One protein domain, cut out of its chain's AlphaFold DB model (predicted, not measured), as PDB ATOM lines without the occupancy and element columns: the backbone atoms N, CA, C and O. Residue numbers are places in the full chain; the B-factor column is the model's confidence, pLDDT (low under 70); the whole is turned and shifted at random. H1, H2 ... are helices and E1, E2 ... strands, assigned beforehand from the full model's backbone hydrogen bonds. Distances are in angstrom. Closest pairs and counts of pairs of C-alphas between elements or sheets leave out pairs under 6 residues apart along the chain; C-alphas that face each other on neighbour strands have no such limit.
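What this domain is: This is residues 2 to 94 of the 95 residues of an uncharacterized protein of Tepidibacter formicigenes DSM 15518 (UniProt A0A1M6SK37). A small antiparallel sheet, E1, E2 and E3, makes a wall with helices H2, H3 and H4 covering one face and the other face bare. H1 and H5 lie farther out, away from the sheet, on the helix side. The printed part has 93 residues with five named helices and three named strands, in the order H1 H2 E1 E2 E3 H3 H4 H5; the sheet's order is E1, E2, E3, and the class is mixed, helices and strands. The whole is compact, with a radius of gyration of the C-alphas of 12.2 A, and rounded, spanning 30 by 26 by 19 A.

How they stand to each other: Look first at the meander, each strand the antiparallel neighbour of the one before: E1, residues 30 to 35, E2, residues 38 to 43, and E3, residues 46 to 51. E1 and E2 form a hairpin, with N 33 and O 40 at 2.9 A, and E2 and E3 another, with N 41 and O 48 at 2.9 A. In two layers, helices on one face of a sheet, H2, residues 11 to 26, H3, residues 52 to 61, and H4, residues 65 to 76, are on the sheet. H2 runs along the strands over E1, at a height over the sheet of 8.6 A; its closest C-alphas to E1 are Glu 23 and Ser 30, 5.5 A. H4, on the same face as H2, runs slantwise to the strands, at 47 degrees to E3 on the local plane; the C-alphas of Ile 48 and Lys 73 come closest, 6.5 A. H2 touches H3 with residues 11 to 15 alone, about perpendicular at 78 degrees, closest at the C-alphas of Glu 11 and Lys 56, 6.0 A. H4 touches H3 with residues 65 to 66 alone, closest at the C-alphas of Ser 58 and Leu 66, 5.1 A. H5, residues 87 to 93, touches H4 about perpendicular at 81 degrees, closest at the C-alphas of Lys 68 and Cys 92, 5.2 A; on H4's part residues 65 to 68 alone touch it. H1, residues 2 to 8, is close but not clearly touching H2, with the C-alphas of Ser 6 and Phe 14 closest at 6.5 A. Every O i to N i+4 pair is within hydrogen-bond range in H2, H3, H4 and H5; H1 has 1 of 3, beside 2 of 4 O i to N i+3 pairs.

Where its parts are: Find C-alpha 2, where H1 begins, at (191.854, 199.004, 211.722). H2, 22.6 A long, begins at C-alpha 11 at (181.922, 189.964, 206.976). E1, E2 and E3 measure 16.8, 16.4 and 17.2 A, H3 14.6 A and H4 16.7 A. H5 ends at C-alpha 93 at (198.343, 200.001, 197.299).

The domain as a whole: The C-alphas of Asp 36 and Asn 84 are farthest apart, 35.5 A. The printed part has no cut; the link H4 to H5 is short, and the others are tight. Residues 2 to 7 have pLDDT under 70.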
ATOM      1  N   ARG A   2     192.623 199.710 212.776       64.75
ATOM      2  CA  ARG A   2     191.854 199.004 211.722       64.75
ATOM      3  C   ARG A   2     191.985 197.469 211.725       64.75
ATOM      4  O   ARG A   2     190.983 196.793 211.568       64.75
ATOM      5  N   GLN A   3     193.181 196.929 211.989       59.31
ATOM      6  CA  GLN A   3     193.406 195.472 212.106       59.31
ATOM      7  C   GLN A   3     192.683 194.802 213.287       59.31
ATOM      8  O   GLN A   3     192.419 193.605 213.232       59.31
ATOM      9  N   LEU A   4     192.415 195.542 214.369       54.16
ATOM     10  CA  LEU A   4     191.669 195.018 215.520       54.16
ATOM     11  C   LEU A   4     190.175 194.994 215.184       54.16
ATOM     12  O   LEU A   4     189.522 193.970 215.324       54.16
ATOM     13  N   ILE A   5     189.685 196.092 214.603       62.69
ATOM     14  CA  ILE A   5     188.291 196.251 214.173       62.69
ATOM     15  C   ILE A   5     187.900 195.201 213.119       62.69
ATOM     16  O   ILE A   5     186.817 194.630 213.186       62.69
ATOM     17  N   SER A   6     188.789 194.892 212.170       60.00
ATOM     18  CA  SER A   6     188.507 193.912 211.117       60.00
ATOM     19  C   SER A   6     188.388 192.470 211.614       60.00
ATOM     20  O   SER A   6     187.815 191.652 210.903       60.00
ATOM     21  N   LYS A   7     188.950 192.122 212.781       63.75
ATOM     22  CA  LYS A   7     188.913 190.745 213.305       63.75
ATOM     23  C   LYS A   7     187.622 190.430 214.055       63.75
ATOM     24  O   LYS A   7     187.142 189.308 213.943       63.75
ATOM     25  N   ASP A   8     187.058 191.422 214.737       70.00
ATOM     26  CA  ASP A   8     185.865 191.238 215.572       70.00
ATOM     27  C   ASP A   8     184.551 191.513 214.817       70.00
ATOM     28  O   ASP A   8     183.498 191.034 215.224       70.00
ATOM     29  N   MET A   9     184.598 192.250 213.699       79.62
ATOM     30  CA  MET A   9     183.425 192.514 212.853       79.62
ATOM     31  C   MET A   9     183.018 191.293 212.030       79.62
ATOM     32  O   MET A   9     183.880 190.568 211.531       79.62
ATOM     33  N   GLY A  10     181.719 191.113 211.784       86.69
ATOM     34  CA  GLY A  10     181.227 190.169 210.769       86.69
ATOM     35  C   GLY A  10     181.673 190.559 209.351       86.69
ATOM     36  O   GLY A  10     182.105 191.685 209.108       86.69
ATOM     37  N   GLU A  11     181.613 189.644 208.380       89.75
ATOM     38  CA  GLU A  11     181.922 189.964 206.976       89.75
ATOM     39  C   GLU A  11     181.042 191.104 206.457       89.75
ATOM     40  O   GLU A  11     181.546 192.039 205.840       89.75
ATOM     41  N   GLU A  12     179.742 191.063 206.746       90.56
ATOM     42  CA  GLU A  12     178.796 192.085 206.296       90.56
ATOM     43  C   GLU A  12     179.150 193.464 206.858       90.56
ATOM     44  O   GLU A  12     179.325 194.422 206.102       90.56
ATOM     45  N   GLU A  13     179.338 193.551 208.176       91.06
ATOM     46  CA  GLU A  13     179.743 194.777 208.872       91.06
ATOM     47  C   GLU A  13     181.054 195.333 208.320       91.06
ATOM     48  O   GLU A  13     181.184 196.542 208.115       91.06
ATOM     49  N   PHE A  14     182.008 194.452 208.013       91.00
ATOM     50  CA  PHE A  14     183.279 194.853 207.435       91.00
ATOM     51  C   PHE A  14     183.109 195.476 206.043       91.00
ATOM     52  O   PHE A  14     183.722 196.507 205.760       91.00
ATOM     53  N   VAL A  15     182.230 194.933 205.191       94.00
ATOM     54  CA  VAL A  15     181.906 195.559 203.895       94.00
ATOM     55  C   VAL A  15     181.279 196.938 204.092       94.00
ATOM     56  O   VAL A  15     181.675 197.885 203.413       94.00
ATOM     57  N   PHE A  16     180.324 197.082 205.017       93.88
ATOM     58  CA  PHE A  16     179.704 198.381 205.306       93.88
ATOM     59  C   PHE A  16     180.723 199.404 205.814       93.88
ATOM     60  O   PHE A  16     180.684 200.570 205.412       93.88
ATOM     61  N   TYR A  17     181.666 198.977 206.652       93.06
ATOM     62  CA  TYR A  17     182.755 199.825 207.123       93.06
ATOM     63  C   TYR A  17     183.635 200.312 205.965       93.06
ATOM     64  O   TYR A  17     183.864 201.517 205.831       93.06
ATOM     65  N   VAL A  18     184.066 199.406 205.079       94.19
ATOM     66  CA  VAL A  18     184.857 199.772 203.892       94.19
ATOM     67  C   VAL A  18     184.076 200.718 202.978       94.19
ATOM     68  O   VAL A  18     184.627 201.717 202.516       94.19
ATOM     69  N   ALA A  19     182.777 200.481 202.783       95.88
ATOM     70  CA  ALA A  19     181.912 201.377 202.019       95.88
ATOM     71  C   ALA A  19     181.908 202.799 202.583       95.88
ATOM     72  O   ALA A  19     182.034 203.760 201.823       95.88
ATOM     73  N   LYS A  20     181.853 202.948 203.912       95.06
ATOM     74  CA  LYS A  20     181.918 204.257 204.569       95.06
ATOM     75  C   LYS A  20     183.282 204.926 204.454       95.06
ATOM     76  O   LYS A  20     183.331 206.143 204.263       95.06
ATOM     77  N   CYS A  21     184.376 204.168 204.509       94.75
ATOM     78  CA  CYS A  21     185.706 204.713 204.231       94.75
ATOM     79  C   CYS A  21     185.791 205.281 202.810       94.75
ATOM     80  O   CYS A  21     186.209 206.425 202.638       94.75
ATOM     81  N   LEU A  22     185.336 204.522 201.811       96.25
ATOM     82  CA  LEU A  22     185.367 204.940 200.407       96.25
ATOM     83  C   LEU A  22     184.401 206.100 200.123       96.25
ATOM     84  O   LEU A  22     184.741 207.019 199.381       96.25
ATOM     85  N   GLU A  23     183.221 206.111 200.744       96.25
ATOM     86  CA  GLU A  23     182.278 207.232 200.660       96.25
ATOM     87  C   GLU A  23     182.910 208.539 201.142       96.25
ATOM     88  O   GLU A  23     182.800 209.563 200.464       96.25
ATOM     89  N   SER A  24     183.620 208.493 202.272       95.50
ATOM     90  CA  SER A  24     184.337 209.645 202.823       95.50
ATOM     91  C   SER A  24     185.517 210.069 201.941       95.50
ATOM     92  O   SER A  24     185.651 211.248 201.613       95.50
ATOM     93  N   GLU A  25     186.333 209.107 201.501       96.38
ATOM     94  CA  GLU A  25     187.528 209.343 200.680       96.38
ATOM     95  C   GLU A  25     187.193 210.027 199.349       96.38
ATOM     96  O   GLU A  25     187.823 211.011 198.959       96.38
ATOM     97  N   PHE A  26     186.178 209.525 198.645       95.69
ATOM     98  CA  PHE A  26     185.827 210.007 197.310       95.69
ATOM     99  C   PHE A  26     184.704 211.043 197.313       95.69
ATOM    100  O   PHE A  26     184.410 211.611 196.262       95.69
ATOM    101  N   LYS A  27     184.087 211.311 198.472       96.62
ATOM    102  CA  LYS A  27     182.905 212.177 198.619       96.62
ATOM    103  C   LYS A  27     181.755 211.747 197.697       96.62
ATOM    104  O   LYS A  27     181.063 212.578 197.111       96.62
ATOM    105  N   LEU A  28     181.558 210.435 197.569       96.50
ATOM    106  CA  LEU A  28     180.524 209.810 196.740       96.50
ATOM    107  C   LEU A  28     179.644 208.913 197.598       96.50
ATOM    108  O   LEU A  28     180.148 208.180 198.437       96.50
ATOM    109  N   LYS A  29     178.332 208.911 197.349       96.94
ATOM    110  CA  LYS A  29     177.415 208.018 198.070       96.94
ATOM    111  C   LYS A  29     177.773 206.557 197.809       96.94
ATOM    112  O   LYS A  29     177.915 206.164 196.649       96.94
ATOM    113  N   SER A  30     177.853 205.771 198.876       96.50
ATOM    114  CA  SER A  30     178.016 204.323 198.814       96.50
ATOM    115  C   SER A  30     176.701 203.597 199.099       96.50
ATOM    116  O   SER A  30     175.848 204.082 199.847       96.50
ATOM    117  N   GLN A  31     176.517 202.429 198.488       97.25
ATOM    118  CA  GLN A  31     175.441 201.496 198.825       97.25
ATOM    119  C   GLN A  31     175.986 200.073 198.815       97.25
ATOM    120  O   GLN A  31     176.754 199.702 197.928       97.25
ATOM    121  N   VAL A  32     175.551 199.271 199.781       97.00
ATOM    122  CA  VAL A  32     175.901 197.854 199.880       97.00
ATOM    123  C   VAL A  32     174.611 197.062 200.009       97.00
ATOM    124  O   VAL A  32     173.768 197.374 200.849       97.00
ATOM    125  N   LYS A  33     174.462 196.036 199.176       96.38
ATOM    126  CA  LYS A  33     173.408 195.033 199.296       96.38
ATOM    127  C   LYS A  33     174.042 193.650 199.289       96.38
ATOM    128  O   LYS A  33     174.868 193.357 198.428       96.38
ATOM    129  N   ILE A  34     173.627 192.804 200.223       94.62
ATOM    130  CA  ILE A  34     174.090 191.422 200.327       94.62
ATOM    131  C   ILE A  34     172.913 190.510 199.992       94.62
ATOM    132  O   ILE A  34     171.814 190.687 200.513       94.62
ATOM    133  N   GLN A  35     173.118 189.595 199.048       93.62
ATOM    134  CA  GLN A  35     172.098 188.651 198.595       93.62
ATOM    135  C   GLN A  35     172.768 187.381 198.064       93.62
ATOM    136  O   GLN A  35     173.693 187.474 197.260       93.62
ATOM    137  N   ASP A  36     172.305 186.206 198.494       91.81
ATOM    138  CA  ASP A  36     172.766 184.895 198.006       91.81
ATOM    139  C   ASP A  36     174.304 184.755 197.969       91.81
ATOM    140  O   ASP A  36     174.891 184.367 196.958       91.81
ATOM    141  N   TYR A  37     174.977 185.128 199.067       91.81
ATOM    142  CA  TYR A  37     176.446 185.132 199.206       91.81
ATOM    143  C   TYR A  37     177.195 186.056 198.232       91.81
ATOM    144  O   TYR A  37     178.414 185.937 198.063       91.81
ATOM    145  N   LYS A  38     176.494 186.996 197.598       95.38
ATOM    146  CA  LYS A  38     177.069 188.052 196.766       95.38
ATOM    147  C   LYS A  38     176.927 189.397 197.454       95.38
ATOM    148  O   LYS A  38     175.925 189.684 198.105       95.38
ATOM    149  N   VAL A  39     177.929 190.231 197.243       96.88
ATOM    150  CA  VAL A  39     177.958 191.629 197.642       96.88
ATOM    151  C   VAL A  39     177.799 192.466 196.383       96.88
ATOM    152  O   VAL A  39     178.607 192.370 195.461       96.88
ATOM    153  N   ILE A  40     176.747 193.276 196.348       97.56
ATOM    154  CA  ILE A  40     176.534 194.322 195.351       97.56
ATOM    155  C   ILE A  40     176.972 195.626 196.006       97.56
ATOM    156  O   ILE A  40     176.343 196.094 196.958       97.56
ATOM    157  N   PHE A  41     178.064 196.192 195.508       97.81
ATOM    158  CA  PHE A  41     178.647 197.424 196.019       97.81
ATOM    159  C   PHE A  41     178.511 198.525 194.973       97.81
ATOM    160  O   PHE A  41     178.885 198.338 193.813       97.81
ATOM    161  N   ARG A  42     178.009 199.688 195.390       97.69
ATOM    162  CA  ARG A  42     177.920 200.887 194.555       97.69
ATOM    163  C   ARG A  42     178.667 202.048 195.183       97.69
ATOM    164  O   ARG A  42     178.551 202.268 196.386       97.69
ATOM    165  N   LEU A  43     179.352 202.825 194.348       97.62
ATOM    166  CA  LEU A  43     179.964 204.102 194.709       97.62
ATOM    167  C   LEU A  43     179.673 205.122 193.606       97.62
ATOM    168  O   LEU A  43     180.173 205.011 192.485       97.62
ATOM    169  N   GLY A  44     178.823 206.106 193.902       95.94
ATOM    170  CA  GLY A  44     178.280 207.004 192.881       95.94
ATOM    171  C   GLY A  44     177.516 206.223 191.807       95.94
ATOM    172  O   GLY A  44     176.534 205.551 192.114       95.94
ATOM    173  N   ASN A  45     177.986 206.299 190.558       95.94
ATOM    174  CA  ASN A  45     177.376 205.619 189.406       95.94
ATOM    175  C   ASN A  45     178.033 204.270 189.069       95.94
ATOM    176  O   ASN A  45     177.636 203.622 188.102       95.94
ATOM    177  N   TYR A  46     179.048 203.857 189.829       97.56
ATOM    178  CA  TYR A  46     179.786 202.625 189.578       97.56
ATOM    179  C   TYR A  46     179.233 201.501 190.444       97.56
ATOM    180  O   TYR A  46     179.018 201.688 191.640       97.56
ATOM    181  N   GLU A  47     179.034 200.334 189.836       97.50
ATOM    182  CA  GLU A  47     178.588 199.118 190.511       97.50
ATOM    183  C   GLU A  47     179.579 197.982 190.258       97.50
ATOM    184  O   GLU A  47     179.994 197.730 189.121       97.50
ATOM    185  N   ILE A  48     179.924 197.271 191.329       97.75
ATOM    186  CA  ILE A  48     180.707 196.041 191.281       97.75
ATOM    187  C   ILE A  48     179.989 194.943 192.062       97.75
ATOM    188  O   ILE A  48     179.232 195.201 193.001       97.75
ATOM    189  N   ILE A  49     180.258 193.702 191.672       97.19
ATOM    190  CA  ILE A  49     179.729 192.515 192.336       97.19
ATOM    191  C   ILE A  49     180.900 191.592 192.663       97.19
ATOM    192  O   ILE A  49     181.761 191.339 191.816       97.19
ATOM    193  N   PHE A  50     180.933 191.096 193.892       96.25
ATOM    194  CA  PHE A  50     181.919 190.126 194.365       96.25
ATOM    195  C   PHE A  50     181.283 189.172 195.379       96.25
ATOM    196  O   PHE A  50     180.127 189.345 195.768       96.25
ATOM    197  N   LYS A  51     181.982 188.101 195.747       96.12
ATOM    198  CA  LYS A  51     181.453 187.091 196.668       96.12
ATOM    199  C   LYS A  51     181.697 187.529 198.106       96.12
ATOM    200  O   LYS A  51     182.726 188.117 198.420       96.12
ATOM    201  N   LEU A  52     180.800 187.147 199.009       93.00
ATOM    202  CA  LEU A  52     181.022 187.310 200.447       93.00
ATOM    203  C   LEU A  52     182.271 186.536 200.915       93.00
ATOM    204  O   LEU A  52     182.950 186.953 201.844       93.00
ATOM    205  N   LEU A  53     182.634 185.452 200.219       93.62
ATOM    206  CA  LEU A  53     183.890 184.736 200.458       93.62
ATOM    207  C   LEU A  53     185.127 185.623 200.225       93.62
ATOM    208  O   LEU A  53     186.071 185.552 201.006       93.62
ATOM    209  N   ASP A  54     185.095 186.508 199.221       93.62
ATOM    210  CA  ASP A  54     186.209 187.421 198.925       93.62
ATOM    211  C   ASP A  54     186.442 188.397 200.095       93.62
ATOM    212  O   ASP A  54     187.578 188.776 200.386       93.62
ATOM    213  N   VAL A  55     185.375 188.769 200.814       92.00
ATOM    214  CA  VAL A  55     185.429 189.588 202.040       92.00
ATOM    215  C   VAL A  55     186.150 188.839 203.147       92.00
ATOM    216  O   VAL A  55     187.064 189.387 203.764       92.00
ATOM    217  N   LYS A  56     185.749 187.586 203.384       90.44
ATOM    218  CA  LYS A  56     186.347 186.735 204.411       90.44
ATOM    219  C   LYS A  56     187.843 186.553 204.167       90.44
ATOM    220  O   LYS A  56     188.645 186.847 205.048       90.44
ATOM    221  N   GLU A  57     188.223 186.164 202.950       92.00
ATOM    222  CA  GLU A  57     189.634 186.014 202.586       92.00
ATOM    223  C   GLU A  57     190.413 187.326 202.732       92.00
ATOM    224  O   GLU A  57     191.564 187.329 203.164       92.00
ATOM    225  N   SER A  58     189.796 188.457 202.384       90.94
ATOM    226  CA  SER A  58     190.437 189.766 202.509       90.94
ATOM    227  C   SER A  58     190.698 190.144 203.968       90.94
ATOM    228  O   SER A  58     191.778 190.651 204.270       90.94
ATOM    229  N   LYS A  59     189.761 189.854 204.884       86.19
ATOM    230  CA  LYS A  59     189.935 190.093 206.330       86.19
ATOM    231  C   LYS A  59     191.128 189.332 206.901       86.19
ATOM    232  O   LYS A  59     191.853 189.875 207.729       86.19
ATOM    233  N   GLU A  60     191.331 188.093 206.457       86.50
ATOM    234  CA  GLU A  60     192.442 187.244 206.900       86.50
ATOM    235  C   GLU A  60     193.789 187.723 206.337       86.50
ATOM    236  O   GLU A  60     194.804 187.668 207.032       86.50
ATOM    237  N   LYS A  61     193.797 188.239 205.100       88.06
ATOM    238  CA  LYS A  61     195.010 188.700 204.407       88.06
ATOM    239  C   LYS A  61     195.508 190.061 204.900       88.06
ATOM    240  O   LYS A  61     196.715 190.288 204.908       88.06
ATOM    241  N   GLY A  62     194.623 190.972 205.311       86.06
ATOM    242  CA  GLY A  62     195.053 192.245 205.889       86.06
ATOM    243  C   GLY A  62     194.002 193.362 205.925       86.06
ATOM    244  O   GLY A  62     192.944 193.272 205.309       86.06
ATOM    245  N   PRO A  63     194.310 194.475 206.616       86.75
ATOM    246  CA  PRO A  63     193.338 195.527 206.945       86.75
ATOM    247  C   PRO A  63     192.852 196.378 205.761       86.75
ATOM    248  O   PRO A  63     191.855 197.084 205.918       86.75
ATOM    249  N   TYR A  64     193.562 196.351 204.630       91.56
ATOM    250  CA  TYR A  64     193.263 197.146 203.429       91.56
ATOM    251  C   TYR A  64     193.039 196.286 202.176       91.56
ATOM    252  O   TYR A  64     192.851 196.812 201.082       91.56
ATOM    253  N   VAL A  65     193.059 194.955 202.311       93.50
ATOM    254  CA  VAL A  65     192.983 194.046 201.156       93.50
ATOM    255  C   VAL A  65     191.618 194.136 200.474       93.50
ATOM    256  O   VAL A  65     191.547 194.160 199.247       93.50
ATOM    257  N   LEU A  66     190.541 194.258 201.257       94.75
ATOM    258  CA  LEU A  66     189.196 194.425 200.705       94.75
ATOM    259  C   LEU A  66     189.041 195.779 200.009       94.75
ATOM    260  O   LEU A  66     188.462 195.848 198.928       94.75
ATOM    261  N   ASP A  67     189.575 196.844 200.607       95.31
ATOM    262  CA  ASP A  67     189.576 198.185 200.023       95.31
ATOM    263  C   ASP A  67     190.236 198.177 198.645       95.31
ATOM    264  O   ASP A  67     189.639 198.634 197.672       95.31
ATOM    265  N   LYS A  68     191.428 197.577 198.545       96.31
ATOM    266  CA  LYS A  68     192.150 197.407 197.282       96.31
ATOM    267  C   LYS A  68     191.337 196.614 196.261       96.31
ATOM    268  O   LYS A  68     191.195 197.061 195.132       96.31
ATOM    269  N   LEU A  69     190.759 195.478 196.661       96.44
ATOM    270  CA  LEU A  69     189.928 194.650 195.780       96.44
ATOM    271  C   LEU A  69     188.744 195.438 195.206       96.44
ATOM    272  O   LEU A  69     188.438 195.323 194.019       96.44
ATOM    273  N   ILE A  70     188.071 196.235 196.039       97.19
ATOM    274  CA  ILE A  70     186.953 197.081 195.610       97.19
ATOM    275  C   ILE A  70     187.447 198.171 194.661       97.19
ATOM    276  O   ILE A  70     186.849 198.371 193.605       97.19
ATOM    277  N   LEU A  71     188.540 198.852 195.005       97.19
ATOM    278  CA  LEU A  71     189.134 199.902 194.183       97.19
ATOM    279  C   LEU A  71     189.550 199.378 192.806       97.19
ATOM    280  O   LEU A  71     189.164 199.974 191.806       97.19
ATOM    281  N   ASP A  72     190.242 198.241 192.740       97.31
ATOM    282  CA  ASP A  72     190.677 197.625 191.483       97.31
ATOM    283  C   ASP A  72     189.470 197.264 190.597       97.31
ATOM    284  O   ASP A  72     189.421 197.641 189.426       97.31
ATOM    285  N   LYS A  73     188.421 196.658 191.171       97.38
ATOM    286  CA  LYS A  73     187.167 196.374 190.445       97.38
ATOM    287  C   LYS A  73     186.446 197.636 189.972       97.38
ATOM    288  O   LYS A  73     185.812 197.625 188.919       97.38
ATOM    289  N   LEU A  74     186.494 198.722 190.741       97.19
ATOM    290  CA  LEU A  74     185.934 200.006 190.317       97.19
ATOM    291  C   LEU A  74     186.742 200.586 189.146       97.19
ATOM    292  O   LEU A  74     186.137 201.082 188.193       97.19
ATOM    293  N   GLN A  75     188.076 200.485 189.166       96.56
ATOM    294  CA  GLN A  75     188.929 200.911 188.048       96.56
ATOM    295  C   GLN A  75     188.622 200.120 186.770       96.56
ATOM    296  O   GLN A  75     188.486 200.723 185.707       96.56
ATOM    297  N   GLU A  76     188.398 198.805 186.869       96.56
ATOM    298  CA  GLU A  76     187.939 197.964 185.747       96.56
ATOM    299  C   GLU A  76     186.604 198.447 185.144       96.56
ATOM    300  O   GLU A  76     186.325 198.215 183.968       96.56
ATOM    301  N   LYS A  77     185.770 199.138 185.934       96.25
ATOM    302  CA  LYS A  77     184.508 199.762 185.499       96.25
ATOM    303  C   LYS A  77     184.658 201.216 185.037       96.25
ATOM    304  O   LYS A  77     183.652 201.859 184.747       96.25
ATOM    305  N   GLY A  78     185.882 201.735 184.952       96.44
ATOM    306  CA  GLY A  78     186.176 203.096 184.498       96.44
ATOM    307  C   GLY A  78     186.217 204.151 185.607       96.44
ATOM    308  O   GLY A  78     186.256 205.344 185.304       96.44
ATOM    309  N   PHE A  79     186.221 203.754 186.884       96.25
ATOM    310  CA  PHE A  79     186.413 204.691 187.989       96.25
ATOM    311  C   PHE A  79     187.881 205.122 188.086       96.25
ATOM    312  O   PHE A  79     188.713 204.451 188.695       96.25
ATOM    313  N   ASN A  80     188.206 206.266 187.488       95.38
ATOM    314  CA  ASN A  80     189.573 206.779 187.462       95.38
ATOM    315  C   ASN A  80     189.901 207.591 188.724       95.38
ATOM    316  O   ASN A  80     189.208 208.551 189.066       95.38
ATOM    317  N   PHE A  81     191.000 207.242 189.393       95.31
ATOM    318  CA  PHE A  81     191.564 208.003 190.507       95.31
ATOM    319  C   PHE A  81     193.087 207.834 190.576       95.31
ATOM    320  O   PHE A  81     193.636 206.856 190.072       95.31
ATOM    321  N   ASP A  82     193.759 208.788 191.221       94.12
ATOM    322  CA  ASP A  82     195.199 208.732 191.475       94.12
ATOM    323  C   ASP A  82     195.499 207.881 192.721       94.12
ATOM    324  O   ASP A  82     194.958 208.142 193.798       94.12
ATOM    325  N   LYS A  83     196.398 206.896 192.598       94.06
ATOM    326  CA  LYS A  83     196.857 206.064 193.725       94.06
ATOM    327  C   LYS A  83     197.624 206.869 194.787       94.06
ATOM    328  O   LYS A  83     197.743 206.427 195.924       94.06
ATOM    329  N   ASN A  84     198.084 208.075 194.453       93.75
ATOM    330  CA  ASN A  84     198.715 209.013 195.379       93.75
ATOM    331  C   ASN A  84     197.749 210.035 195.993       93.75
ATOM    332  O   ASN A  84     198.198 210.869 196.779       93.75
ATOM    333  N   ARG A  85     196.446 209.968 195.673       94.12
ATOM    334  CA  ARG A  85     195.417 210.928 196.115       94.12
ATOM    335  C   ARG A  85     195.456 211.214 197.614       94.12
ATOM    336  O   ARG A  85     195.268 212.359 198.020       94.12
ATOM    337  N   SER A  86     195.637 210.181 198.429       94.50
ATOM    338  CA  SER A  86     195.615 210.288 199.884       94.50
ATOM    339  C   SER A  86     196.465 209.204 200.528       94.50
ATOM    340  O   SER A  86     196.781 208.186 199.911       94.50
ATOM    341  N   GLN A  87     196.800 209.403 201.804       93.50
ATOM    342  CA  GLN A  87     197.527 208.400 202.580       93.50
ATOM    343  C   GLN A  87     196.740 207.086 202.706       93.50
ATOM    344  O   GLN A  87     197.331 206.012 202.739       93.50
ATOM    345  N   TYR A  88     195.408 207.158 202.744       93.19
ATOM    346  CA  TYR A  88     194.556 205.975 202.795       93.19
ATOM    347  C   TYR A  88     194.629 205.165 201.495       93.19
ATOM    348  O   TYR A  88     194.836 203.952 201.552       93.19
ATOM    349  N   ILE A  89     194.536 205.816 200.330       95.69
ATOM    350  CA  ILE A  89     194.684 205.127 199.042       95.69
ATOM    351  C   ILE A  89     196.090 204.541 198.898       95.69
ATOM    352  O   ILE A  89     196.227 203.389 198.497       95.69
ATOM    353  N   LYS A  90     197.121 205.277 199.313       94.69
ATOM    354  CA  LYS A  90     198.500 204.781 199.353       94.69
ATOM    355  C   LYS A  90     198.643 203.501 200.182       94.69
ATOM    356  O   LYS A  90     199.169 202.515 199.677       94.69
ATOM    357  N   TYR A  91     198.051 203.449 201.380       93.00
ATOM    358  CA  TYR A  91     198.013 202.224 202.189       93.00
ATOM    359  C   TYR A  91     197.268 201.062 201.528       93.00
ATOM    360  O   TYR A  91     197.633 199.914 201.754       93.00
ATOM    361  N   CYS A  92     196.243 201.324 200.713       93.06
ATOM    362  CA  CYS A  92     195.567 200.261 199.964       93.06
ATOM    363  C   CYS A  92     196.464 199.661 198.869       93.06
ATOM    364  O   CYS A  92     196.256 198.519 198.469       93.06
ATOM    365  N   TYR A  93     197.449 200.415 198.379       93.56
ATOM    366  CA  TYR A  93     198.343 200.001 197.299       93.56
ATOM    367  C   TYR A  93     199.776 199.700 197.745       93.56
ATOM    368  O   TYR A  93     200.586 199.362 196.885       93.56
ATOM    369  N   ASP A  94     200.062 199.776 199.047       89.56
ATOM    370  CA  ASP A  94     201.401 199.622 199.626       89.56
ATOM    371  C   ASP A  94     202.432 200.606 199.020       89.56
ATOM    372  O   ASP A  94     203.573 200.236 198.738       89.56
TER     373      ASP A  94